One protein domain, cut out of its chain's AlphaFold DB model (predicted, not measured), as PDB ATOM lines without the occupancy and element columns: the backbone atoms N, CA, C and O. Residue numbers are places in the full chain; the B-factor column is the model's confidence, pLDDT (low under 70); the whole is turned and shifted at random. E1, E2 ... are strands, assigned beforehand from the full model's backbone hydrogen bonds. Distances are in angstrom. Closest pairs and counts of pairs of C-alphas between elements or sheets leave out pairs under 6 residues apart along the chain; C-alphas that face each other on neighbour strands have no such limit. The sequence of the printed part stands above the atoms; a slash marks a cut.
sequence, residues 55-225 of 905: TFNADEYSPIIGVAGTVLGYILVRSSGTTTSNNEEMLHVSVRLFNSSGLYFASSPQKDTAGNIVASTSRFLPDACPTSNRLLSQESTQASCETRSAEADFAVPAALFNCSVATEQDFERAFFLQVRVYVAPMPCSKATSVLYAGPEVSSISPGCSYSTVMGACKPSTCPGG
ATOM      1  N   THR A  55     175.988 139.452 164.050       90.31
ATOM      2  CA  THR A  55     174.864 140.355 163.814       90.31
ATOM      3  C   THR A  55     175.175 141.208 162.595       90.31
ATOM      4  O   THR A  55     176.230 141.829 162.513       90.31
ATOM      5  N   PHE A  56     174.262 141.264 161.628       92.06
ATOM      6  CA  PHE A  56     174.302 142.316 160.616       92.06
ATOM      7  C   PHE A  56     173.346 143.426 161.048       92.06
ATOM      8  O   PHE A  56     172.166 143.158 161.291       92.06
ATOM      9  N   ASN A  57     173.823 144.671 161.087       85.56
ATOM     10  CA  ASN A  57     172.979 145.865 161.128       85.56
ATOM     11  C   ASN A  57     172.326 146.045 159.748       85.56
ATOM     12  O   ASN A  57     172.711 146.901 158.956       85.56
ATOM     13  N   ALA A  58     171.421 145.122 159.436       75.06
ATOM     14  CA  ALA A  58     170.937 144.858 158.093       75.06
ATOM     15  C   ALA A  58     169.475 145.246 157.876       75.06
ATOM     16  O   ALA A  58     169.061 145.183 156.732       75.06
ATOM     17  N   ASP A  59     168.722 145.681 158.900       81.94
ATOM     18  CA  ASP A  59     167.337 146.208 158.802       81.94
ATOM     19  C   ASP A  59     167.243 147.548 158.011       81.94
ATOM     20  O   ASP A  59     166.443 148.440 158.311       81.94
ATOM     21  N   GLU A  60     168.067 147.708 156.975       85.75
ATOM     22  CA  GLU A  60     168.031 148.807 156.024       85.75
ATOM     23  C   GLU A  60     166.816 148.639 155.097       85.75
ATOM     24  O   GLU A  60     166.723 147.719 154.278       85.75
ATOM     25  N   TYR A  61     165.853 149.547 155.253       93.56
ATOM     26  CA  TYR A  61     164.719 149.696 154.349       93.56
ATOM     27  C   TYR A  61     165.109 150.655 153.219       93.56
ATOM     28  O   TYR A  61     165.203 151.868 153.425       93.56
ATOM     29  N   SER A  62     165.301 150.112 152.019       95.12
ATOM     30  CA  SER A  62     165.817 150.853 150.865       95.12
ATOM     31  C   SER A  62     164.754 150.970 149.767       95.12
ATOM     32  O   SER A  62     164.220 149.947 149.326       95.12
ATOM     33  N   PRO A  63     164.413 152.177 149.278       95.38
ATOM     34  CA  PRO A  63     163.512 152.333 148.141       95.38
ATOM     35  C   PRO A  63     164.098 151.712 146.864       95.38
ATOM     36  O   PRO A  63     165.296 151.785 146.605       95.38
ATOM     37  N   ILE A  64     163.226 151.159 146.022       95.56
ATOM     38  CA  ILE A  64     163.561 150.807 144.638       95.56
ATOM     39  C   ILE A  64     163.201 152.022 143.785       95.56
ATOM     40  O   ILE A  64     162.025 152.252 143.487       95.56
ATOM     41  N   ILE A  65     164.201 152.832 143.445       93.75
ATOM     42  CA  ILE A  65     164.024 154.077 142.690       93.75
ATOM     43  C   ILE A  65     164.122 153.762 141.191       93.75
ATOM     44  O   ILE A  65     165.069 153.128 140.739       93.75
ATOM     45  N   GLY A  66     163.132 154.180 140.404       91.62
ATOM     46  CA  GLY A  66     163.170 154.090 138.945       91.62
ATOM     47  C   GLY A  66     164.019 155.195 138.311       91.62
ATOM     48  O   GLY A  66     164.286 156.221 138.930       91.62
ATOM     49  N   VAL A  67     164.366 155.048 137.028       89.12
ATOM     50  CA  VAL A  67     165.148 156.052 136.267       89.12
ATOM     51  C   VAL A  67     164.533 157.463 136.253       89.12
ATOM     52  O   VAL A  67     165.239 158.440 136.035       89.12
ATOM     53  N   ALA A  68     163.227 157.583 136.518       91.25
ATOM     54  CA  ALA A  68     162.496 158.848 136.627       91.25
ATOM     55  C   ALA A  68     162.431 159.420 138.065       91.25
ATOM     56  O   ALA A  68     161.607 160.288 138.337       91.25
ATOM     57  N   GLY A  69     163.219 158.892 139.010       90.06
ATOM     58  CA  GLY A  69     163.182 159.274 140.432       90.06
ATOM     59  C   GLY A  69     161.950 158.771 141.200       90.06
ATOM     60  O   GLY A  69     161.799 159.036 142.389       90.06
ATOM     61  N   THR A  70     161.046 158.035 140.549       94.00
ATOM     62  CA  THR A  70     159.829 157.503 141.170       94.00
ATOM     63  C   THR A  70     160.123 156.251 141.994       94.00
ATOM     64  O   THR A  70     160.826 155.349 141.542       94.00
ATOM     65  N   VAL A  71     159.556 156.150 143.200       95.88
ATOM     66  CA  VAL A  71     159.692 154.943 144.032       95.88
ATOM     67  C   VAL A  71     158.748 153.856 143.509       95.88
ATOM     68  O   VAL A  71     157.526 153.970 143.615       95.88
ATOM     69  N   LEU A  72     159.318 152.799 142.933       97.06
ATOM     70  CA  LEU A  72     158.601 151.678 142.312       97.06
ATOM     71  C   LEU A  72     158.309 150.536 143.301       97.06
ATOM     72  O   LEU A  72     157.464 149.678 143.029       97.06
ATOM     73  N   GLY A  73     158.996 150.533 144.443       97.19
ATOM     74  CA  GLY A  73     158.904 149.525 145.494       97.19
ATOM     75  C   GLY A  73     159.914 149.776 146.612       97.19
ATOM     76  O   GLY A  73     160.460 150.873 146.727       97.19
ATOM     77  N   TYR A  74     160.193 148.751 147.408       97.31
ATOM     78  CA  TYR A  74     161.253 148.738 148.416       97.31
ATOM     79  C   TYR A  74     161.943 147.371 148.480       97.31
ATOM     80  O   TYR A  74     161.351 146.351 148.118       97.31
ATOM     81  N   ILE A  75     163.173 147.356 148.987       97.00
ATOM     82  CA  ILE A  75     163.776 146.177 149.605       97.00
ATOM     83  C   ILE A  75     163.874 146.386 151.116       97.00
ATOM     84  O   ILE A  75     163.928 147.515 151.606       97.00
ATOM     85  N   LEU A  76     163.894 145.282 151.843       96.44
ATOM     86  CA  LEU A  76     164.255 145.207 153.246       96.44
ATOM     87  C   LEU A  76     165.269 144.077 153.375       96.44
ATOM     88  O   LEU A  76     164.920 142.911 153.190       96.44
ATOM     89  N   VAL A  77     166.518 144.441 153.643       95.62
ATOM     90  CA  VAL A  77     167.569 143.484 154.005       95.62
ATOM     91  C   VAL A  77     167.393 143.135 155.494       95.62
ATOM     92  O   VAL A  77     166.729 143.871 156.228       95.62
ATOM     93  N   ARG A  78     167.920 141.989 155.936       94.06
ATOM     94  CA  ARG A  78     167.996 141.534 157.334       94.06
ATOM     95  C   ARG A  78     169.127 140.532 157.523       94.06
ATOM     96  O   ARG A  78     169.481 139.822 156.584       94.06
ATOM     97  N   SER A  79     169.608 140.383 158.758       91.50
ATOM     98  CA  SER A  79     170.205 139.105 159.160       91.50
ATOM     99  C   SER A  79     169.090 138.069 159.277       91.50
ATOM    100  O   SER A  79     168.061 138.344 159.895       91.50
ATOM    101  N   SER A  80     169.286 136.887 158.700       87.69
ATOM    102  CA  SER A  80     168.378 135.751 158.910       87.69
ATOM    103  C   SER A  80     168.486 135.160 160.325       87.69
ATOM    104  O   SER A  80     167.536 134.548 160.808       87.69
ATOM    105  N   GLY A  81     169.646 135.316 160.979       82.00
ATOM    106  CA  GLY A  81     170.020 134.529 162.158       82.00
ATOM    107  C   GLY A  81     170.273 133.043 161.856       82.00
ATOM    108  O   GLY A  81     170.258 132.230 162.778       82.00
ATOM    109  N   THR A  82     170.462 132.676 160.584       78.00
ATOM    110  CA  THR A  82     170.718 131.301 160.135       78.00
ATOM    111  C   THR A  82     171.982 131.211 159.288       78.00
ATOM    112  O   THR A  82     172.199 132.018 158.381       78.00
ATOM    113  N   THR A  83     172.773 130.173 159.546       78.31
ATOM    114  CA  THR A  83     173.923 129.792 158.728       78.31
ATOM    115  C   THR A  83     173.569 128.671 157.748       78.31
ATOM    116  O   THR A  83     172.684 127.848 157.999       78.31
ATOM    117  N   THR A  84     174.287 128.605 156.627       80.88
ATOM    118  CA  THR A  84     174.272 127.445 155.725       80.88
ATOM    119  C   THR A  84     174.932 126.222 156.370       80.88
ATOM    120  O   THR A  84     175.628 126.317 157.382       80.88
ATOM    121  N   SER A  85     174.832 125.064 155.707       78.00
ATOM    122  CA  SER A  85     175.648 123.875 156.011       78.00
ATOM    123  C   SER A  85     177.163 124.126 156.001       78.00
ATOM    124  O   SER A  85     177.912 123.325 156.556       78.00
ATOM    125  N   ASN A  86     177.616 125.214 155.372       78.31
ATOM    126  CA  ASN A  86     179.021 125.601 155.267       78.31
ATOM    127  C   ASN A  86     179.447 126.559 156.401       78.31
ATOM    128  O   ASN A  86     180.601 126.979 156.442       78.31
ATOM    129  N   ASN A  87     178.529 126.900 157.314       74.75
ATOM    130  CA  ASN A  87     178.641 127.976 158.307       74.75
ATOM    131  C   ASN A  87     178.734 129.393 157.700       74.75
ATOM    132  O   ASN A  87     179.301 130.292 158.313       74.75
ATOM    133  N   GLU A  88     178.174 129.607 156.506       84.88
ATOM    134  CA  GLU A  88     178.065 130.943 155.903       84.88
ATOM    135  C   GLU A  88     176.777 131.615 156.390       84.88
ATOM    136  O   GLU A  88     175.705 131.019 156.324       84.88
ATOM    137  N   GLU A  89     176.873 132.835 156.914       88.62
ATOM    138  CA  GLU A  89     175.731 133.579 157.460       88.62
ATOM    139  C   GLU A  89     174.829 134.109 156.337       88.62
ATOM    140  O   GLU A  89     175.318 134.709 155.376       88.62
ATOM    141  N   MET A  90     173.511 133.924 156.453       92.62
ATOM    142  CA  MET A  90     172.562 134.312 155.401       92.62
ATOM    143  C   MET A  90     171.958 135.706 155.641       92.62
ATOM    144  O   MET A  90     171.428 135.998 156.719       92.62
ATOM    145  N   LEU A  91     171.952 136.549 154.605       95.38
ATOM    146  CA  LEU A  91     171.147 137.768 154.535       95.38
ATOM    147  C   LEU A  91     169.774 137.460 153.941       95.38
ATOM    148  O   LEU A  91     169.671 137.034 152.792       95.38
ATOM    149  N   HIS A  92     168.724 137.758 154.696       96.12
ATOM    150  CA  HIS A  92     167.348 137.662 154.229       96.12
ATOM    151  C   HIS A  92     166.940 138.972 153.541       96.12
ATOM    152  O   HIS A  92     166.957 140.036 154.161       96.12
ATOM    153  N   VAL A  93     166.563 138.914 152.266       97.00
ATOM    154  CA  VAL A  93     166.185 140.076 151.450       97.00
ATOM    155  C   VAL A  93     164.731 139.941 150.998       97.00
ATOM    156  O   VAL A  93     164.398 139.152 150.113       97.00
ATOM    157  N   SER A  94     163.857 140.763 151.580       97.62
ATOM    158  CA  SER A  94     162.458 140.899 151.166       97.62
ATOM    159  C   SER A  94     162.340 142.023 150.132       97.62
ATOM    160  O   SER A  94     162.648 143.180 150.419       97.62
ATOM    161  N   VAL A  95     161.909 141.698 148.913       97.88
ATOM    162  CA  VAL A  95     161.754 142.622 147.778       97.88
ATOM    163  C   VAL A  95     160.271 142.811 147.481       97.88
ATOM    164  O   VAL A  95     159.551 141.834 147.269       97.88
ATOM    165  N   ARG A  96     159.794 144.060 147.407       98.25
ATOM    166  CA  ARG A  96     158.382 144.347 147.127       98.25
ATOM    167  C   ARG A  96     158.168 145.534 146.198       98.25
ATOM    168  O   ARG A  96     158.450 146.678 146.543       98.25
ATOM    169  N   LEU A  97     157.561 145.267 145.047       98.12
ATOM    170  CA  LEU A  97     157.095 146.265 144.088       98.12
ATOM    171  C   LEU A  97     155.707 146.781 144.503       98.12
ATOM    172  O   LEU A  97     154.852 146.023 144.968       98.12
ATOM    173  N   PHE A  98     155.450 148.077 144.329       98.00
ATOM    174  CA  PHE A  98     154.138 148.656 144.620       98.00
ATOM    175  C   PHE A  98     153.102 148.304 143.543       98.00
ATOM    176  O   PHE A  98     153.417 148.159 142.363       98.00
ATOM    177  N   ASN A  99     151.818 148.245 143.914       97.31
ATOM    178  CA  ASN A  99     150.748 148.033 142.930       97.31
ATOM    179  C   ASN A  99     150.693 149.176 141.893       97.31
ATOM    180  O   ASN A  99     150.456 148.929 140.710       97.31
ATOM    181  N   SER A 100     150.994 150.405 142.323       96.88
ATOM    182  CA  SER A 100     151.036 151.619 141.500       96.88
ATOM    183  C   SER A 100     152.184 151.682 140.487       96.88
ATOM    184  O   SER A 100     152.083 152.465 139.550       96.88
ATOM    185  N   SER A 101     153.246 150.877 140.621       97.25
ATOM    186  CA  SER A 101     154.338 150.862 139.631       97.25
ATOM    187  C   SER A 101     153.945 150.171 138.321       97.25
ATOM    188  O   SER A 101     154.616 150.341 137.311       97.25
ATOM    189  N   GLY A 102     152.880 149.361 138.343       97.56
ATOM    190  CA  GLY A 102     152.494 148.480 137.237       97.56
ATOM    191  C   GLY A 102     153.399 147.254 137.042       97.56
ATOM    192  O   GLY A 102     153.068 146.408 136.221       97.56
ATOM    193  N   LEU A 103     154.499 147.125 137.793       97.75
ATOM    194  CA  LEU A 103     155.553 146.140 137.538       97.75
ATOM    195  C   LEU A 103     155.392 144.840 138.340       97.75
ATOM    196  O   LEU A 103     154.965 144.851 139.494       97.75
ATOM    197  N   TYR A 104     155.816 143.742 137.719       98.25
ATOM    198  CA  TYR A 104     155.946 142.386 138.261       98.25
ATOM    199  C   TYR A 104     157.391 141.903 138.108       98.25
ATOM    200  O   TYR A 104     158.135 142.441 137.284       98.25
ATOM    201  N   PHE A 105     157.783 140.865 138.852       97.94
ATOM    202  CA  PHE A 105     159.049 140.176 138.592       97.94
ATOM    203  C   PHE A 105     159.005 139.462 137.236       97.94
ATOM    204  O   PHE A 105     157.980 138.900 136.848       97.94
ATOM    205  N   ALA A 106     160.121 139.469 136.513       97.31
ATOM    206  CA  ALA A 106     160.197 139.009 135.129       97.31
ATOM    207  C   ALA A 106     161.403 138.096 134.909       97.31
ATOM    208  O   ALA A 106     162.402 138.218 135.613       97.31
ATOM    209  N   SER A 107     161.338 137.182 133.940       94.56
ATOM    210  CA  SER A 107     162.472 136.296 133.648       94.56
ATOM    211  C   SER A 107     163.680 137.090 133.137       94.56
ATOM    212  O   SER A 107     163.536 138.013 132.325       94.56
ATOM    213  N   SER A 108     164.876 136.734 133.622       93.06
ATOM    214  CA  SER A 108     166.124 137.369 133.191       93.06
ATOM    215  C   SER A 108     166.319 137.212 131.673       93.06
ATOM    216  O   SER A 108     166.046 136.145 131.118       93.06
ATOM    217  N   PRO A 109     166.809 138.248 130.964       90.19
ATOM    218  CA  PRO A 109     167.178 138.140 129.561       90.19
ATOM    219  C   PRO A 109     168.538 137.447 129.362       90.19
ATOM    220  O   PRO A 109     168.855 137.101 128.224       90.19
ATOM    221  N   GLN A 110     169.333 137.268 130.425       87.88
ATOM    222  CA  GLN A 110     170.613 136.556 130.412       87.88
ATOM    223  C   GLN A 110     170.363 135.093 130.799       87.88
ATOM    224  O   GLN A 110     169.789 134.831 131.855       87.88
ATOM    225  N   LYS A 111     170.789 134.140 129.957       82.62
ATOM    226  CA  LYS A 111     170.603 132.695 130.211       82.62
ATOM    227  C   LYS A 111     171.357 132.208 131.449       82.62
ATOM    228  O   LYS A 111     170.955 131.227 132.060       82.62
ATOM    229  N   ASP A 112     172.441 132.897 131.784       77.44
ATOM    230  CA  ASP A 112     173.455 132.451 132.742       77.44
ATOM    231  C   ASP A 112     173.086 132.821 134.192       77.44
ATOM    232  O   ASP A 112     173.631 132.270 135.143       77.44
ATOM    233  N   THR A 113     172.123 133.732 134.378       79.25
ATOM    234  CA  THR A 113     171.545 134.065 135.688       79.25
ATOM    235  C   THR A 113     170.302 133.215 135.942       79.25
ATOM    236  O   THR A 113     169.270 133.438 135.306       79.25
ATOM    237  N   ALA A 114     170.368 132.294 136.905       84.75
ATOM    238  CA  ALA A 114     169.299 131.341 137.222       84.75
ATOM    239  C   ALA A 114     168.096 131.936 137.997       84.75
ATOM    240  O   ALA A 114     167.231 131.195 138.461       84.75
ATOM    241  N   GLY A 115     168.029 133.262 138.152       94.00
ATOM    242  CA  GLY A 115     166.996 133.949 138.924       94.00
ATOM    243  C   GLY A 115     166.700 135.365 138.428       94.00
ATOM    244  O   GLY A 115     167.462 135.959 137.660       94.00
ATOM    245  N   ASN A 116     165.575 135.912 138.889       96.25
ATOM    246  CA  ASN A 116     165.096 137.262 138.575       96.25
ATOM    247  C   ASN A 116     165.344 138.292 139.694       96.25
ATOM    248  O   ASN A 116     165.146 139.491 139.478       96.25
ATOM    249  N   ILE A 117     165.826 137.847 140.853       97.00
ATOM    250  CA  ILE A 117     166.469 138.682 141.869       97.00
ATOM    251  C   ILE A 117     167.918 138.211 141.955       97.00
ATOM    252  O   ILE A 117     168.168 137.018 142.103       97.00
ATOM    253  N   VAL A 118     168.869 139.134 141.830       96.56
ATOM    254  CA  VAL A 118     170.306 138.846 141.887       96.56
ATOM    255  C   VAL A 118     170.941 139.733 142.950       96.56
ATOM    256  O   VAL A 118     170.954 140.956 142.808       96.56
ATOM    257  N   ALA A 119     171.469 139.124 144.007       96.00
ATOM    258  CA  ALA A 119     172.337 139.796 144.962       96.00
ATOM    259  C   ALA A 119     173.772 139.807 144.426       96.00
ATOM    260  O   ALA A 119     174.220 138.879 143.750       96.00
ATOM    261  N   SER A 120     174.514 140.877 144.689       95.88
ATOM    262  CA  SER A 120     175.921 140.994 144.309       95.88
ATOM    263  C   SER A 120     176.677 141.744 145.394       95.88
ATOM    264  O   SER A 120     176.273 142.838 145.789       95.88
ATOM    265  N   THR A 121     177.742 141.132 145.907       95.62
ATOM    266  CA  THR A 121     178.446 141.589 147.110       95.62
ATOM    267  C   THR A 121     179.860 142.072 146.783       95.62
ATOM    268  O   THR A 121     180.548 141.506 145.928       95.62
ATOM    269  N   SER A 122     180.330 143.120 147.466       95.19
ATOM    270  CA  SER A 122     181.724 143.575 147.365       95.19
ATOM    271  C   SER A 122     182.235 144.240 148.646       95.19
ATOM    272  O   SER A 122     181.478 144.842 149.402       95.19
ATOM    273  N   ARG A 123     183.557 144.177 148.861       94.50
ATOM    274  CA  ARG A 123     184.282 145.012 149.841       94.50
ATOM    275  C   ARG A 123     184.499 146.446 149.341       94.50
ATOM    276  O   ARG A 123     184.877 147.309 150.125       94.50
ATOM    277  N   PHE A 124     184.350 146.686 148.040       94.31
ATOM    278  CA  PHE A 124     184.636 147.969 147.407       94.31
ATOM    279  C   PHE A 124     183.340 148.695 147.074       94.31
ATOM    280  O   PHE A 124     182.363 148.061 146.678       94.31
ATOM    281  N   LEU A 125     183.363 150.019 147.219       94.88
ATOM    282  CA  LEU A 125     182.252 150.889 146.858       94.88
ATOM    283  C   LEU A 125     181.878 150.660 145.378       94.88
ATOM    284  O   LEU A 125     182.757 150.818 144.526       94.88
ATOM    285  N   PRO A 126     180.626 150.283 145.061       95.19
ATOM    286  CA  PRO A 126     180.169 150.136 143.685       95.19
ATOM    287  C   PRO A 126     180.308 151.438 142.886       95.19
ATOM    288  O   PRO A 126     179.870 152.496 143.331       95.19
ATOM    289  N   ASP A 127     180.890 151.343 141.692       94.69
ATOM    290  CA  ASP A 127     181.108 152.448 140.751       94.69
ATOM    291  C   ASP A 127     180.102 152.462 139.583       94.69
ATOM    292  O   ASP A 127     179.971 153.470 138.887       94.69
ATOM    293  N   ALA A 128     179.356 151.370 139.380       94.94
ATOM    294  CA  ALA A 128     178.357 151.220 138.324       94.94
ATOM    295  C   ALA A 128     177.242 150.218 138.694       94.94
ATOM    296  O   ALA A 128     177.341 149.473 139.671       94.94
ATOM    297  N   CYS A 129     176.192 150.160 137.865       94.00
ATOM    298  CA  CYS A 129     175.187 149.096 137.891       94.00
ATOM    299  C   CYS A 129     175.060 148.429 136.503       94.00
ATOM    300  O   CYS A 129     174.665 149.108 135.551       94.00
ATOM    301  N   PRO A 130     175.316 147.115 136.360       92.38
ATOM    302  CA  PRO A 130     175.829 146.216 137.391       92.38
ATOM    303  C   PRO A 130     177.302 146.511 137.708       92.38
ATOM    304  O   PRO A 130     178.060 146.914 136.825       92.38
ATOM    305  N   THR A 131     177.722 146.251 138.942       90.12
ATOM    306  CA  THR A 131     179.139 146.252 139.325       90.12
ATOM    307  C   THR A 131     179.856 145.125 138.578       90.12
ATOM    308  O   THR A 131     179.680 143.954 138.905       90.12
ATOM    309  N   SER A 132     180.640 145.450 137.550       84.44
ATOM    310  CA  SER A 132     181.365 144.457 136.739       84.44
ATOM    311  C   SER A 132     182.720 144.068 137.336       84.44
ATOM    312  O   SER A 132     183.183 142.944 137.155       84.44
ATOM    313  N   ASN A 133     183.349 144.987 138.069       77.31
ATOM    314  CA  ASN A 133     184.675 144.820 138.647       77.31
ATOM    315  C   ASN A 133     184.583 144.564 140.158       77.31
ATOM    316  O   ASN A 133     183.845 145.243 140.863       77.31
ATOM    317  N   ARG A 134     185.417 143.658 140.686       85.94
ATOM    318  CA  ARG A 134     185.579 143.412 142.138       85.94
ATOM    319  C   ARG A 134     184.330 142.880 142.874       85.94
ATOM    320  O   ARG A 134     184.200 143.102 144.080       85.94
ATOM    321  N   LEU A 135     183.440 142.156 142.193       87.56
ATOM    322  CA  LEU A 135     182.461 141.294 142.871       87.56
ATOM    323  C   LEU A 135     183.171 140.198 143.684       87.56
ATOM    324  O   LEU A 135     184.246 139.741 143.295       87.56
ATOM    325  N   LEU A 136     182.572 139.784 144.804       91.25
ATOM    326  CA  LEU A 136     183.073 138.700 145.665       91.25
ATOM    327  C   LEU A 136     182.111 137.508 145.726       91.25
ATOM    328  O   LEU A 136     182.568 136.372 145.653       91.25
ATOM    329  N   SER A 137     180.799 137.751 145.760       93.31
ATOM    330  CA  SER A 137     179.795 136.788 145.297       93.31
ATOM    331  C   SER A 137     178.740 137.459 144.427       93.31
ATOM    332  O   SER A 137     178.500 138.670 144.504       93.31
ATOM    333  N   GLN A 138     178.104 136.642 143.595       94.62
ATOM    334  CA  GLN A 138     176.864 136.957 142.908       94.62
ATOM    335  C   GLN A 138     175.961 135.730 143.014       94.62
ATOM    336  O   GLN A 138     176.355 134.636 142.621       94.62
ATOM    337  N   GLU A 139     174.762 135.922 143.548       94.81
ATOM    338  CA  GLU A 139     173.787 134.860 143.796       94.81
ATOM    339  C   GLU A 139     172.435 135.268 143.222       94.81
ATOM    340  O   GLU A 139     172.097 136.452 143.194       94.81
ATOM    341  N   SER A 140     171.658 134.299 142.736       96.00
ATOM    342  CA  SER A 140     170.392 134.566 142.052       96.00
ATOM    343  C   SER A 140     169.264 133.670 142.542       96.00
ATOM    344  O   SER A 140     169.389 132.447 142.501       96.00
ATOM    345  N   THR A 141     168.136 134.279 142.896       96.38
ATOM    346  CA  THR A 141     166.923 133.597 143.361       96.38
ATOM    347  C   THR A 141     165.779 133.847 142.381       96.38
ATOM    348  O   THR A 141     165.642 134.937 141.818       96.38
ATOM    349  N   GLN A 142     164.945 132.830 142.164       96.75
ATOM    350  CA  GLN A 142     163.805 132.897 141.253       96.75
ATOM    351  C   GLN A 142     162.501 133.162 142.023       96.75
ATOM    352  O   GLN A 142     161.838 132.246 142.504       96.75
ATOM    353  N   ALA A 143     162.110 134.432 142.108       97.12
ATOM    354  CA  ALA A 143     160.805 134.864 142.598       97.12
ATOM    355  C   ALA A 143     159.671 134.493 141.626       97.12
ATOM    356  O   ALA A 143     159.860 134.489 140.404       97.12
ATOM    357  N   SER A 144     158.460 134.266 142.152       97.19
ATOM    358  CA  SER A 144     157.271 134.097 141.308       97.19
ATOM    359  C   SER A 144     156.980 135.372 140.518       97.19
ATOM    360  O   SER A 144     156.851 136.460 141.069       97.19
ATOM    361  N   CYS A 145     156.840 135.221 139.206       97.06
ATOM    362  CA  CYS A 145     156.534 136.307 138.281       97.06
ATOM    363  C   CYS A 145     155.047 136.705 138.258       97.06
ATOM    364  O   CYS A 145     154.678 137.684 137.608       97.06
ATOM    365  N   GLU A 146     154.198 135.975 138.985       97.31
ATOM    366  CA  GLU A 146     152.800 136.332 139.250       97.31
ATOM    367  C   GLU A 146     152.682 137.327 140.416       97.31
ATOM    368  O   GLU A 146     151.726 138.106 140.492       97.31
ATOM    369  N   THR A 147     153.652 137.319 141.340       97.12
ATOM    370  CA  THR A 147     153.637 138.159 142.539       97.12
ATOM    371  C   THR A 147     154.400 139.470 142.335       97.12
ATOM    372  O   THR A 147     155.130 139.688 141.367       97.12
ATOM    373  N   ARG A 148     154.205 140.387 143.289       97.69
ATOM    374  CA  ARG A 148     154.962 141.644 143.428       97.69
ATOM    375  C   ARG A 148     155.723 141.729 144.753       97.69
ATOM    376  O   ARG A 148     156.215 142.790 145.113       97.69
ATOM    377  N   SER A 149     155.774 140.628 145.496       98.00
ATOM    378  CA  SER A 149     156.527 140.482 146.742       98.00
ATOM    379  C   SER A 149     157.251 139.144 146.697       98.00
ATOM    380  O   SER A 149     156.653 138.146 146.286       98.00
ATOM    381  N   ALA A 150     158.515 139.145 147.093       97.88
ATOM    382  CA  ALA A 150     159.381 137.980 147.133       97.88
ATOM    383  C   ALA A 150     160.334 138.091 148.320       97.88
ATOM    384  O   ALA A 150     160.670 139.194 148.744       97.88
ATOM    385  N   GLU A 151     160.770 136.950 148.827       97.38
ATOM    386  CA  GLU A 151     161.742 136.827 149.906       97.38
ATOM    387  C   GLU A 151     162.812 135.843 149.432       97.38
ATOM    388  O   GLU A 151     162.493 134.841 148.786       97.38
ATOM    389  N   ALA A 152     164.076 136.191 149.657       96.00
ATOM    390  CA  ALA A 152     165.235 135.451 149.180       96.00
ATOM    391  C   ALA A 152     166.355 135.537 150.217       96.00
ATOM    392  O   ALA A 152     166.694 136.633 150.661       96.00
ATOM    393  N   ASP A 153     166.932 134.396 150.574       96.00
ATOM    394  CA  ASP A 153     168.100 134.326 151.446       96.00
ATOM    395  C   ASP A 153     169.362 134.189 150.580       96.00
ATOM    396  O   ASP A 153     169.407 133.345 149.682       96.00
ATOM    397  N   PHE A 154     170.378 135.009 150.851       95.56
ATOM    398  CA  PHE A 154     171.663 135.035 150.141       95.56
ATOM    399  C   PHE A 154     172.821 134.821 151.117       95.56
ATOM    400  O   PHE A 154     172.814 135.408 152.201       95.56
ATOM    401  N   ALA A 155     173.827 134.030 150.750       93.81
ATOM    402  CA  ALA A 155     174.973 133.796 151.620       93.81
ATOM    403  C   ALA A 155     175.917 135.007 151.627       93.81
ATOM    404  O   ALA A 155     176.209 135.622 150.597       93.81
ATOM    405  N   VAL A 156     176.437 135.350 152.808       93.00
ATOM    406  CA  VAL A 156     177.594 136.239 152.936       93.00
ATOM    407  C   VAL A 156     178.842 135.361 152.887       93.00
ATOM    408  O   VAL A 156     179.076 134.604 153.831       93.00
ATOM    409  N   PRO A 157     179.674 135.447 151.831       91.00
ATOM    410  CA  PRO A 157     180.848 134.595 151.716       91.00
ATOM    411  C   PRO A 157     181.773 134.776 152.913       91.00
ATOM    412  O   PRO A 157     182.085 135.911 153.288       91.00
ATOM    413  N   ALA A 158     182.332 133.685 153.436       87.00
ATOM    414  CA  ALA A 158     183.348 133.765 154.489       87.00
ATOM    415  C   ALA A 158     184.554 134.641 154.067       87.00
ATOM    416  O   ALA A 158     185.178 135.307 154.890       87.00
ATOM    417  N   ALA A 159     184.848 134.741 152.765       86.75
ATOM    418  CA  ALA A 159     185.840 135.680 152.240       86.75
ATOM    419  C   ALA A 159     185.502 137.158 152.538       86.75
ATOM    420  O   ALA A 159     186.405 137.964 152.767       86.75
ATOM    421  N   LEU A 160     184.224 137.541 152.537       88.50
ATOM    422  CA  LEU A 160     183.762 138.865 152.954       88.50
ATOM    423  C   LEU A 160     183.767 138.991 154.480       88.50
ATOM    424  O   LEU A 160     184.370 139.925 155.017       88.50
ATOM    425  N   PHE A 161     183.141 138.029 155.158       86.06
ATOM    426  CA  PHE A 161     182.870 138.085 156.589       86.06
ATOM    427  C   PHE A 161     183.143 136.737 157.280       86.06
ATOM    428  O   PHE A 161     182.235 135.964 157.569       86.06
ATOM    429  N   ASN A 162     184.417 136.443 157.556       83.69
ATOM    430  CA  ASN A 162     184.814 135.269 158.338       83.69
ATOM    431  C   ASN A 162     184.681 135.570 159.836       83.69
ATOM    432  O   ASN A 162     185.656 135.983 160.465       83.69
ATOM    433  N   CYS A 163     183.486 135.374 160.390       84.75
ATOM    434  CA  CYS A 163     183.324 135.251 161.832       84.75
ATOM    435  C   CYS A 163     183.464 133.781 162.214       84.75
ATOM    436  O   CYS A 163     182.633 132.952 161.853       84.75
ATOM    437  N   SER A 164     184.549 133.436 162.900       79.94
ATOM    438  CA  SER A 164     184.815 132.055 163.290       79.94
ATOM    439  C   SER A 164     185.566 131.981 164.607       79.94
ATOM    440  O   SER A 164     186.133 132.955 165.097       79.94
ATOM    441  N   VAL A 165     185.641 130.768 165.149       71.69
ATOM    442  CA  VAL A 165     186.380 130.440 166.376       71.69
ATOM    443  C   VAL A 165     187.896 130.696 166.285       71.69
ATOM    444  O   VAL A 165     188.602 130.489 167.268       71.69
ATOM    445  N   ALA A 166     188.412 131.091 165.114       76.44
ATOM    446  CA  ALA A 166     189.810 131.454 164.879       76.44
ATOM    447  C   ALA A 166     190.077 132.967 165.006       76.44
ATOM    448  O   ALA A 166     191.213 133.365 165.252       76.44
ATOM    449  N   THR A 167     189.056 133.815 164.859       82.38
ATOM    450  CA  THR A 167     189.138 135.223 165.272       82.38
ATOM    451  C   THR A 167     188.932 135.306 166.781       82.38
ATOM    452  O   THR A 167     187.987 134.721 167.289       82.38
ATOM    453  N   GLU A 168     189.810 135.997 167.509       84.00
ATOM    454  CA  GLU A 168     189.775 136.037 168.988       84.00
ATOM    455  C   GLU A 168     189.305 137.386 169.554       84.00
ATOM    456  O   GLU A 168     189.176 137.548 170.764       84.00
ATOM    457  N   GLN A 169     189.044 138.358 168.677       89.31
ATOM    458  CA  GLN A 169     188.568 139.697 169.015       89.31
ATOM    459  C   GLN A 169     187.265 139.975 168.269       89.31
ATOM    460  O   GLN A 169     187.149 139.643 167.085       89.31
ATOM    461  N   ASP A 170     186.314 140.607 168.954       91.62
ATOM    462  CA  ASP A 170     185.099 141.140 168.342       91.62
ATOM    463  C   ASP A 170     185.486 142.174 167.266       91.62
ATOM    464  O   ASP A 170     186.380 143.000 167.480       91.62
ATOM    465  N   PHE A 171     184.851 142.128 166.091       92.88
ATOM    466  CA  PHE A 171     185.190 143.022 164.979       92.88
ATOM    467  C   PHE A 171     183.974 143.437 164.151       92.88
ATOM    468  O   PHE A 171     183.052 142.654 163.929       92.88
ATOM    469  N   GLU A 172     184.021 144.650 163.601       94.50
ATOM    470  CA  GLU A 172     183.015 145.167 162.670       94.50
ATOM    471  C   GLU A 172     183.597 145.320 161.257       94.50
ATOM    472  O   GLU A 172     184.750 145.724 161.083       94.50
ATOM    473  N   ARG A 173     182.807 144.995 160.225       94.38
ATOM    474  CA  ARG A 173     183.142 145.242 158.812       94.38
ATOM    475  C   ARG A 173     181.906 145.630 158.012       94.38
ATOM    476  O   ARG A 173     180.896 144.931 158.037       94.38
ATOM    477  N   ALA A 174     182.032 146.703 157.239       95.31
ATOM    478  CA  ALA A 174     181.065 147.065 156.212       95.31
ATOM    479  C   ALA A 174     181.364 146.348 154.886       95.31
ATOM    480  O   ALA A 174     182.524 146.138 154.523       95.31
ATOM    481  N   PHE A 175     180.308 146.017 154.149       95.88
ATOM    482  CA  PHE A 175     180.356 145.583 152.760       95.88
ATOM    483  C   PHE A 175     179.136 146.101 151.995       95.88
ATOM    484  O   PHE A 175     178.135 146.521 152.575       95.88
ATOM    485  N   PHE A 176     179.229 146.090 150.671       95.88
ATOM    486  CA  PHE A 176     178.219 146.658 149.789       95.88
ATOM    487  C   PHE A 176     177.408 145.546 149.130       95.88
ATOM    488  O   PHE A 176     177.972 144.571 148.625       95.88
ATOM    489  N   LEU A 177     176.086 145.709 149.141       96.50
ATOM    490  CA  LEU A 177     175.109 144.782 148.581       96.50
ATOM    491  C   LEU A 177     174.334 145.490 147.466       96.50
ATOM    492  O   LEU A 177     173.490 146.345 147.724       96.50
ATOM    493  N   GLN A 178     174.595 145.120 146.217       96.38
ATOM    494  CA  GLN A 178     173.831 145.589 145.065       96.38
ATOM    495  C   GLN A 178     172.754 144.546 144.736       96.38
ATOM    496  O   GLN A 178     173.065 143.464 144.237       96.38
ATOM    497  N   VAL A 179     171.485 144.855 145.031       96.94
ATOM    498  CA  VAL A 179     170.346 143.986 144.684       96.94
ATOM    499  C   VAL A 179     169.782 144.416 143.332       96.94
ATOM    500  O   VAL A 179     169.253 145.519 143.192       96.94
ATOM    501  N   ARG A 180     169.893 143.536 142.337       96.25
ATOM    502  CA  ARG A 180     169.406 143.707 140.964       96.25
ATOM    503  C   ARG A 180     168.101 142.931 140.784       96.25
ATOM    504  O   ARG A 180     168.060 141.725 141.010       96.25
ATOM    505  N   VAL A 181     167.042 143.605 140.344       97.19
ATOM    506  CA  VAL A 181     165.699 143.029 140.171       97.19
ATOM    507  C   VAL A 181     165.266 143.158 138.712       97.19
ATOM    508  O   VAL A 181     165.220 144.259 138.161       97.19
ATOM    509  N   TYR A 182     164.929 142.035 138.081       97.25
ATOM    510  CA  TYR A 182     164.399 141.991 136.719       97.25
ATOM    511  C   TYR A 182     162.873 142.121 136.733       97.25
ATOM    512  O   TYR A 182     162.187 141.358 137.419       97.25
ATOM    513  N   VAL A 183     162.332 143.081 135.977       97.50
ATOM    514  CA  VAL A 183     160.904 143.434 136.037       97.50
ATOM    515  C   VAL A 183     160.272 143.683 134.666       97.50
ATOM    516  O   VAL A 183     160.952 143.996 133.684       97.50
ATOM    517  N   ALA A 184     158.948 143.542 134.608       97.75
ATOM    518  CA  ALA A 184     158.134 143.801 133.424       97.75
ATOM    519  C   ALA A 184     156.713 144.278 133.797       97.75
ATOM    520  O   ALA A 184     156.245 143.994 134.902       97.75
ATOM    521  N   PRO A 185     155.995 144.990 132.905       97.69
ATOM    522  CA  PRO A 185     154.631 145.467 133.161       97.69
ATOM    523  C   PRO A 185     153.560 144.363 133.098       97.69
ATOM    524  O   PRO A 185     152.421 144.592 133.500       97.69
ATOM    525  N   MET A 186     153.898 143.175 132.588       97.56
ATOM    526  CA  MET A 186     153.010 142.010 132.542       97.56
ATOM    527  C   MET A 186     153.624 140.853 133.343       97.56
ATOM    528  O   MET A 186     154.825 140.597 133.183       97.56
ATOM    529  N   PRO A 187     152.838 140.134 134.167       97.31
ATOM    530  CA  PRO A 187     153.337 138.996 134.933       97.31
ATOM    531  C   PRO A 187     153.916 137.930 134.000       97.31
ATOM    532  O   PRO A 187     153.394 137.691 132.912       97.31
ATOM    533  N   CYS A 188     155.020 137.316 134.421       95.69
ATOM    534  CA  CYS A 188     155.716 136.237 133.704       95.69
ATOM    535  C   CYS A 188     156.157 136.530 132.258       95.69
ATOM    536  O   CYS A 188     156.583 135.622 131.543       95.69
ATOM    537  N   SER A 189     156.141 137.797 131.835       96.12
ATOM    538  CA  SER A 189     156.797 138.227 130.598       96.12
ATOM    539  C   SER A 189     158.318 138.371 130.784       96.12
ATOM    540  O   SER A 189     158.831 138.376 131.906       96.12
ATOM    541  N   LYS A 190     159.060 138.458 129.671       96.25
ATOM    542  CA  LYS A 190     160.509 138.717 129.674       96.25
ATOM    543  C   LYS A 190     160.791 140.111 130.244       96.25
ATOM    544  O   LYS A 190     160.060 141.048 129.928       96.25
ATOM    545  N   ALA A 191     161.863 140.260 131.025       97.12
ATOM    546  CA  ALA A 191     162.224 141.543 131.625       97.12
ATOM    547  C   ALA A 191     162.327 142.674 130.586       97.12
ATOM    548  O   ALA A 191     163.087 142.580 129.619       97.12
ATOM    549  N   THR A 192     161.575 143.752 130.817       96.81
ATOM    550  CA  THR A 192     161.626 144.988 130.019       96.81
ATOM    551  C   THR A 192     162.584 146.008 130.617       96.81
ATOM    552  O   THR A 192     163.073 146.886 129.914       96.81
ATOM    553  N   SER A 193     162.839 145.912 131.922       95.56
ATOM    554  CA  SER A 193     163.758 146.780 132.645       95.56
ATOM    555  C   SER A 193     164.430 146.039 133.799       95.56
ATOM    556  O   SER A 193     164.001 144.970 134.243       95.56
ATOM    557  N   VAL A 194     165.531 146.624 134.260       95.94
ATOM    558  CA  VAL A 194     166.294 146.196 135.429       95.94
ATOM    559  C   VAL A 194     166.236 147.337 136.432       95.94
ATOM    560  O   VAL A 194     166.451 148.488 136.054       95.94
ATOM    561  N   LEU A 195     165.939 147.021 137.686       95.94
ATOM    562  CA  LEU A 195     165.980 147.963 138.798       95.94
ATOM    563  C   LEU A 195     167.104 147.566 139.752       95.94
ATOM    564  O   LEU A 195     167.364 146.378 139.942       95.94
ATOM    565  N   TYR A 196     167.736 148.559 140.365       96.38
ATOM    566  CA  TYR A 196     168.690 148.369 141.452       96.38
ATOM    567  C   TYR A 196     168.135 149.008 142.725       96.38
ATOM    568  O   TYR A 196     167.296 149.912 142.655       96.38
ATOM    569  N   ALA A 197     168.545 148.490 143.879       94.06
ATOM    570  CA  ALA A 197     167.958 148.850 145.160       94.06
ATOM    571  C   ALA A 197     169.023 149.120 146.233       94.06
ATOM    572  O   ALA A 197     170.029 148.417 146.334       94.06
ATOM    573  N   GLY A 198     168.753 150.153 147.028       93.50
ATOM    574  CA  GLY A 198     169.682 150.814 147.943       93.50
ATOM    575  C   GLY A 198     169.159 152.226 148.246       93.50
ATOM    576  O   GLY A 198     168.367 152.744 147.447       93.50
ATOM    577  N   PRO A 199     169.524 152.856 149.375       91.88
ATOM    578  CA  PRO A 199     168.977 154.153 149.751       91.88
ATOM    579  C   PRO A 199     169.427 155.266 148.798       91.88
ATOM    580  O   PRO A 199     170.427 155.156 148.093       91.88
ATOM    581  N   GLU A 200     168.699 156.383 148.806       91.38
ATOM    582  CA  GLU A 200     168.974 157.540 147.937       91.38
ATOM    583  C   GLU A 200     170.369 158.150 148.184       91.38
ATOM    584  O   GLU A 200     171.025 158.597 147.246       91.38
ATOM    585  N   VAL A 201     170.877 158.064 149.421       93.56
ATOM    586  CA  VAL A 201     172.254 158.454 149.800       93.56
ATOM    587  C   VAL A 201     173.345 157.523 149.248       93.56
ATOM    588  O   VAL A 201     174.524 157.853 149.318       93.56
ATOM    589  N   SER A 202     172.959 156.372 148.697       93.88
ATOM    590  CA  SER A 202     173.823 155.377 148.046       93.88
ATOM    591  C   SER A 202     173.449 155.201 146.568       93.88
ATOM    592  O   SER A 202     173.621 154.135 145.977       93.88
ATOM    593  N   SER A 203     172.912 156.265 145.965       93.62
ATOM    594  CA  SER A 203     172.696 156.392 144.526       93.62
ATOM    595  C   SER A 203     174.021 156.670 143.811       93.62
ATOM    596  O   SER A 203     174.691 157.662 144.092       93.62
ATOM    597  N   ILE A 204     174.386 155.801 142.869       94.56
ATOM    598  CA  ILE A 204     175.531 155.978 141.962       94.56
ATOM    599  C   ILE A 204     175.084 156.789 140.735       94.56
ATOM    600  O   ILE A 204     175.796 157.661 140.244       94.56
ATOM    601  N   SER A 205     173.883 156.495 140.222       93.25
ATOM    602  CA  SER A 205     173.237 157.216 139.117       93.25
ATOM    603  C   SER A 205     171.712 156.976 139.130       93.25
ATOM    604  O   SER A 205     171.240 156.109 139.869       93.25
ATOM    605  N   PRO A 206     170.891 157.718 138.357       90.06
ATOM    606  CA  PRO A 206     169.431 157.578 138.397       90.06
ATOM    607  C   PRO A 206     168.940 156.149 138.102       90.06
ATOM    608  O   PRO A 206     169.111 155.632 136.999       90.06
ATOM    609  N   GLY A 207     168.301 155.512 139.089       88.00
ATOM    610  CA  GLY A 207     167.862 154.110 139.022       88.00
ATOM    611  C   GLY A 207     168.937 153.066 139.366       88.00
ATOM    612  O   GLY A 207     168.732 151.875 139.132       88.00
ATOM    613  N   CYS A 208     170.078 153.504 139.904       93.56
ATOM    614  CA  CYS A 208     171.248 152.695 140.220       93.56
ATOM    615  C   CYS A 208     171.763 153.026 141.633       93.56
ATOM    616  O   CYS A 208     172.450 154.029 141.834       93.56
ATOM    617  N   SER A 209     171.435 152.178 142.608       95.12
ATOM    618  CA  SER A 209     171.888 152.283 144.002       95.12
ATOM    619  C   SER A 209     172.332 150.927 144.569       95.12
ATOM    620  O   SER A 209     172.118 149.876 143.958       95.12
ATOM    621  N   TYR A 210     172.992 150.965 145.725       95.56
ATOM    622  CA  TYR A 210     173.449 149.806 146.498       95.56
ATOM    623  C   TYR A 210     173.112 150.008 147.983       95.56
ATOM    624  O   TYR A 210     173.015 151.143 148.437       95.56
ATOM    625  N   SER A 211     172.956 148.929 148.742       95.88
ATOM    626  CA  SER A 211     172.803 148.943 150.204       95.88
ATOM    627  C   SER A 211     174.157 148.757 150.902       95.88
ATOM    628  O   SER A 211     175.052 148.103 150.355       95.88
ATOM    629  N   THR A 212     174.326 149.309 152.110       95.88
ATOM    630  CA  THR A 212     175.578 149.178 152.890       95.88
ATOM    631  C   THR A 212     175.331 148.333 154.132       95.88
ATOM    632  O   THR A 212     174.750 148.797 155.108       95.88
ATOM    633  N   VAL A 213     175.790 147.083 154.109       95.88
ATOM    634  CA  VAL A 213     175.589 146.128 155.202       95.88
ATOM    635  C   VAL A 213     176.793 146.166 156.135       95.88
ATOM    636  O   VAL A 213     177.926 145.944 155.711       95.88
ATOM    637  N   MET A 214     176.555 146.424 157.420       95.50
ATOM    638  CA  MET A 214     177.586 146.379 158.457       95.50
ATOM    639  C   MET A 214     177.409 145.121 159.305       95.50
ATOM    640  O   MET A 214     176.392 144.969 159.979       95.50
ATOM    641  N   GLY A 215     178.378 144.210 159.251       93.38
ATOM    642  CA  GLY A 215     178.441 143.038 160.121       93.38
ATOM    643  C   GLY A 215     179.297 143.306 161.352       93.38
ATOM    644  O   GLY A 215     180.403 143.826 161.220       93.38
ATOM    645  N   ALA A 216     178.804 142.908 162.519       93.44
ATOM    646  CA  ALA A 216     179.542 142.810 163.769       93.44
ATOM    647  C   ALA A 216     179.663 141.327 164.154       93.44
ATOM    648  O   ALA A 216     178.666 140.609 164.267       93.44
ATOM    649  N   CYS A 217     180.901 140.867 164.303       92.00
ATOM    650  CA  CYS A 217     181.269 139.517 164.699       92.00
ATOM    651  C   CYS A 217     181.642 139.516 166.177       92.00
ATOM    652  O   CYS A 217     182.448 140.347 166.601       92.00
ATOM    653  N   LYS A 218     181.108 138.553 166.930       91.31
ATOM    654  CA  LYS A 218     181.427 138.332 168.339       91.31
ATOM    655  C   LYS A 218     181.922 136.894 168.531       91.31
ATOM    656  O   LYS A 218     181.133 136.013 168.877       91.31
ATOM    657  N   PRO A 219     183.221 136.598 168.312       85.38
ATOM    658  CA  PRO A 219     183.721 135.221 168.318       85.38
ATOM    659  C   PRO A 219     183.471 134.451 169.619       85.38
ATOM    660  O   PRO A 219     183.384 133.223 169.609       85.38
ATOM    661  N   SER A 220     183.319 135.173 170.734       82.56
ATOM    662  CA  SER A 220     183.001 134.614 172.049       82.56
ATOM    663  C   SER A 220     181.629 133.926 172.135       82.56
ATOM    664  O   SER A 220     181.475 133.035 172.969       82.56
ATOM    665  N   THR A 221     180.660 134.270 171.273       82.00
ATOM    666  CA  THR A 221     179.331 133.621 171.223       82.00
ATOM    667  C   THR A 221     179.190 132.602 170.091       82.00
ATOM    668  O   THR A 221     178.194 131.882 170.015       82.00
ATOM    669  N   CYS A 222     180.198 132.474 169.224       81.94
ATOM    670  CA  CYS A 222     180.152 131.543 168.102       81.94
ATOM    671  C   CYS A 222     180.127 130.071 168.562       81.94
ATOM    672  O   CYS A 222     180.933 129.674 169.415       81.94
ATOM    673  N   PRO A 223     179.256 129.219 167.981       71.25
ATOM    674  CA  PRO A 223     179.133 127.820 168.375       71.25
ATOM    675  C   PRO A 223     180.453 127.069 168.147       71.25
ATOM    676  O   PRO A 223     180.874 126.824 167.021       71.25
ATOM    677  N   GLY A 224     181.112 126.717 169.255       67.69
ATOM    678  CA  GLY A 224     182.426 126.069 169.286       67.69
ATOM    679  C   GLY A 224     183.550 126.913 169.900       67.69
ATOM    680  O   GLY A 224     184.506 126.325 170.393       67.69
ATOM    681  N   GLY A 225     183.418 128.248 169.969       56.72
ATOM    682  CA  GLY A 225     184.506 129.198 170.286       56.72
ATOM    683  C   GLY A 225     185.429 128.792 171.436       56.72
ATOM    684  O   GLY A 225     186.651 128.831 171.304       56.72
TER     685      GLY A 225
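This is residues 55 to 225 of the 905 residues of an uncharacterized protein of Edaphochlamys debaryana (UniProt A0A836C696). Picture two strongly twisted sheets laid face to face as a sandwich, with the four strands E2, E3, E4 and E7 covering one face of a branched sheet of E1, E5, E6, E8, E9 and E11. The long strand E8 runs lengthwise through the branched sheet, with E5 and then E6 on one side of it and E9 and E11 one after the other on its other side, while long links loop out around the strands. The printed part has 171 residues with no named helix and eleven named strands, E1 to E11 in chain order; the class is all strand, though under half of the residues, 77 of 171, are in named elements. The four-strand sheet has the order E2, E3, E4, E7, all antiparallel, and the neighbour pairs of the branched sheet are antiparallel too. The whole is compact, with a radius of gyration of the C-alphas of 16.2 A, yet elongated in outline, spanning 51 by 30 by 27 A.

Find C-alpha 55 at (174.864, 140.355, 163.814); here E1 begins, residues 55 to 57. E2 follows at residues 61 to 65, and E3 runs from residue 71 to 83, 32.4 A long, with a bend of 50 degrees at residue 80. E4, residues 89 to 97, measures 26.2 A. Go on to E5 at residues 117 to 122, E6 at 137 to 141, and E7 at 149 to 155, 20.2 A long. At (185.190, 143.022, 164.979) you meet C-alpha 171, where E8 begins; it is the longest strand and runs 41.6 A to C-alpha 184 at (158.134, 143.801, 133.424). E9 holds residues 193 to 197, E10 residues 203 to 205, and E11 residues 211 to 217, 19.3 A long, ending at C-alpha 217 at (181.269, 139.517, 164.699).

Begin with E1, an edge strand of the branched sheet and antiparallel to E11: look for N 57 and O 214, 2.8 A apart. On the other side of E11 is E8, where N 175 and O 213 are 2.8 A apart. E8 has staggered pairing: with E11 over residues 171 to 177, with E5 over 176 to 181, and with E9 over 179 to 183. Check N 118 and O 180 at 2.8 A for E5 and E8, N 181 and O 195 at 2.8 A for the hairpin E8 and E9, and N 119 and O 139 at 2.9 A for the hairpin E5 and E6. In the other sheet, E2, E3 and E4 form a meander, each strand the antiparallel neighbour of the one before; N 72 and O 64 are 2.8 A apart, and so are N 76 and O 94. E7 is an edge strand beside E4, with N 93 and O 152 at 2.8 A. In the sandwich, two sheets face to face, the best planes are 30 degrees apart. Between the sheets, the closest C-alphas of E2 and E9 are those of Ile 64 and Ala 197, 4.8 A apart, and those of E6 and E7 are Thr 141 and Ala 152, 6.3 A. E4 and E8 are near each other, with 5 pairs of C-alphas within 10 A. E10 pairs with no named strand, but its residues 203 to 205 pair antiparallel with residues 208 to 209.

The two C-alphas farthest apart are those of Glu 168 and Met 186, 52.1 A. The printed part, residues 55 to 225, has no cut. Three links are long: E4 to E5 with 19 residues, E5 to E6 with 14, and E7 to E8 with 15. The mean pLDDT of the printed part is 91.7, and residues 224 to 225 are under 70.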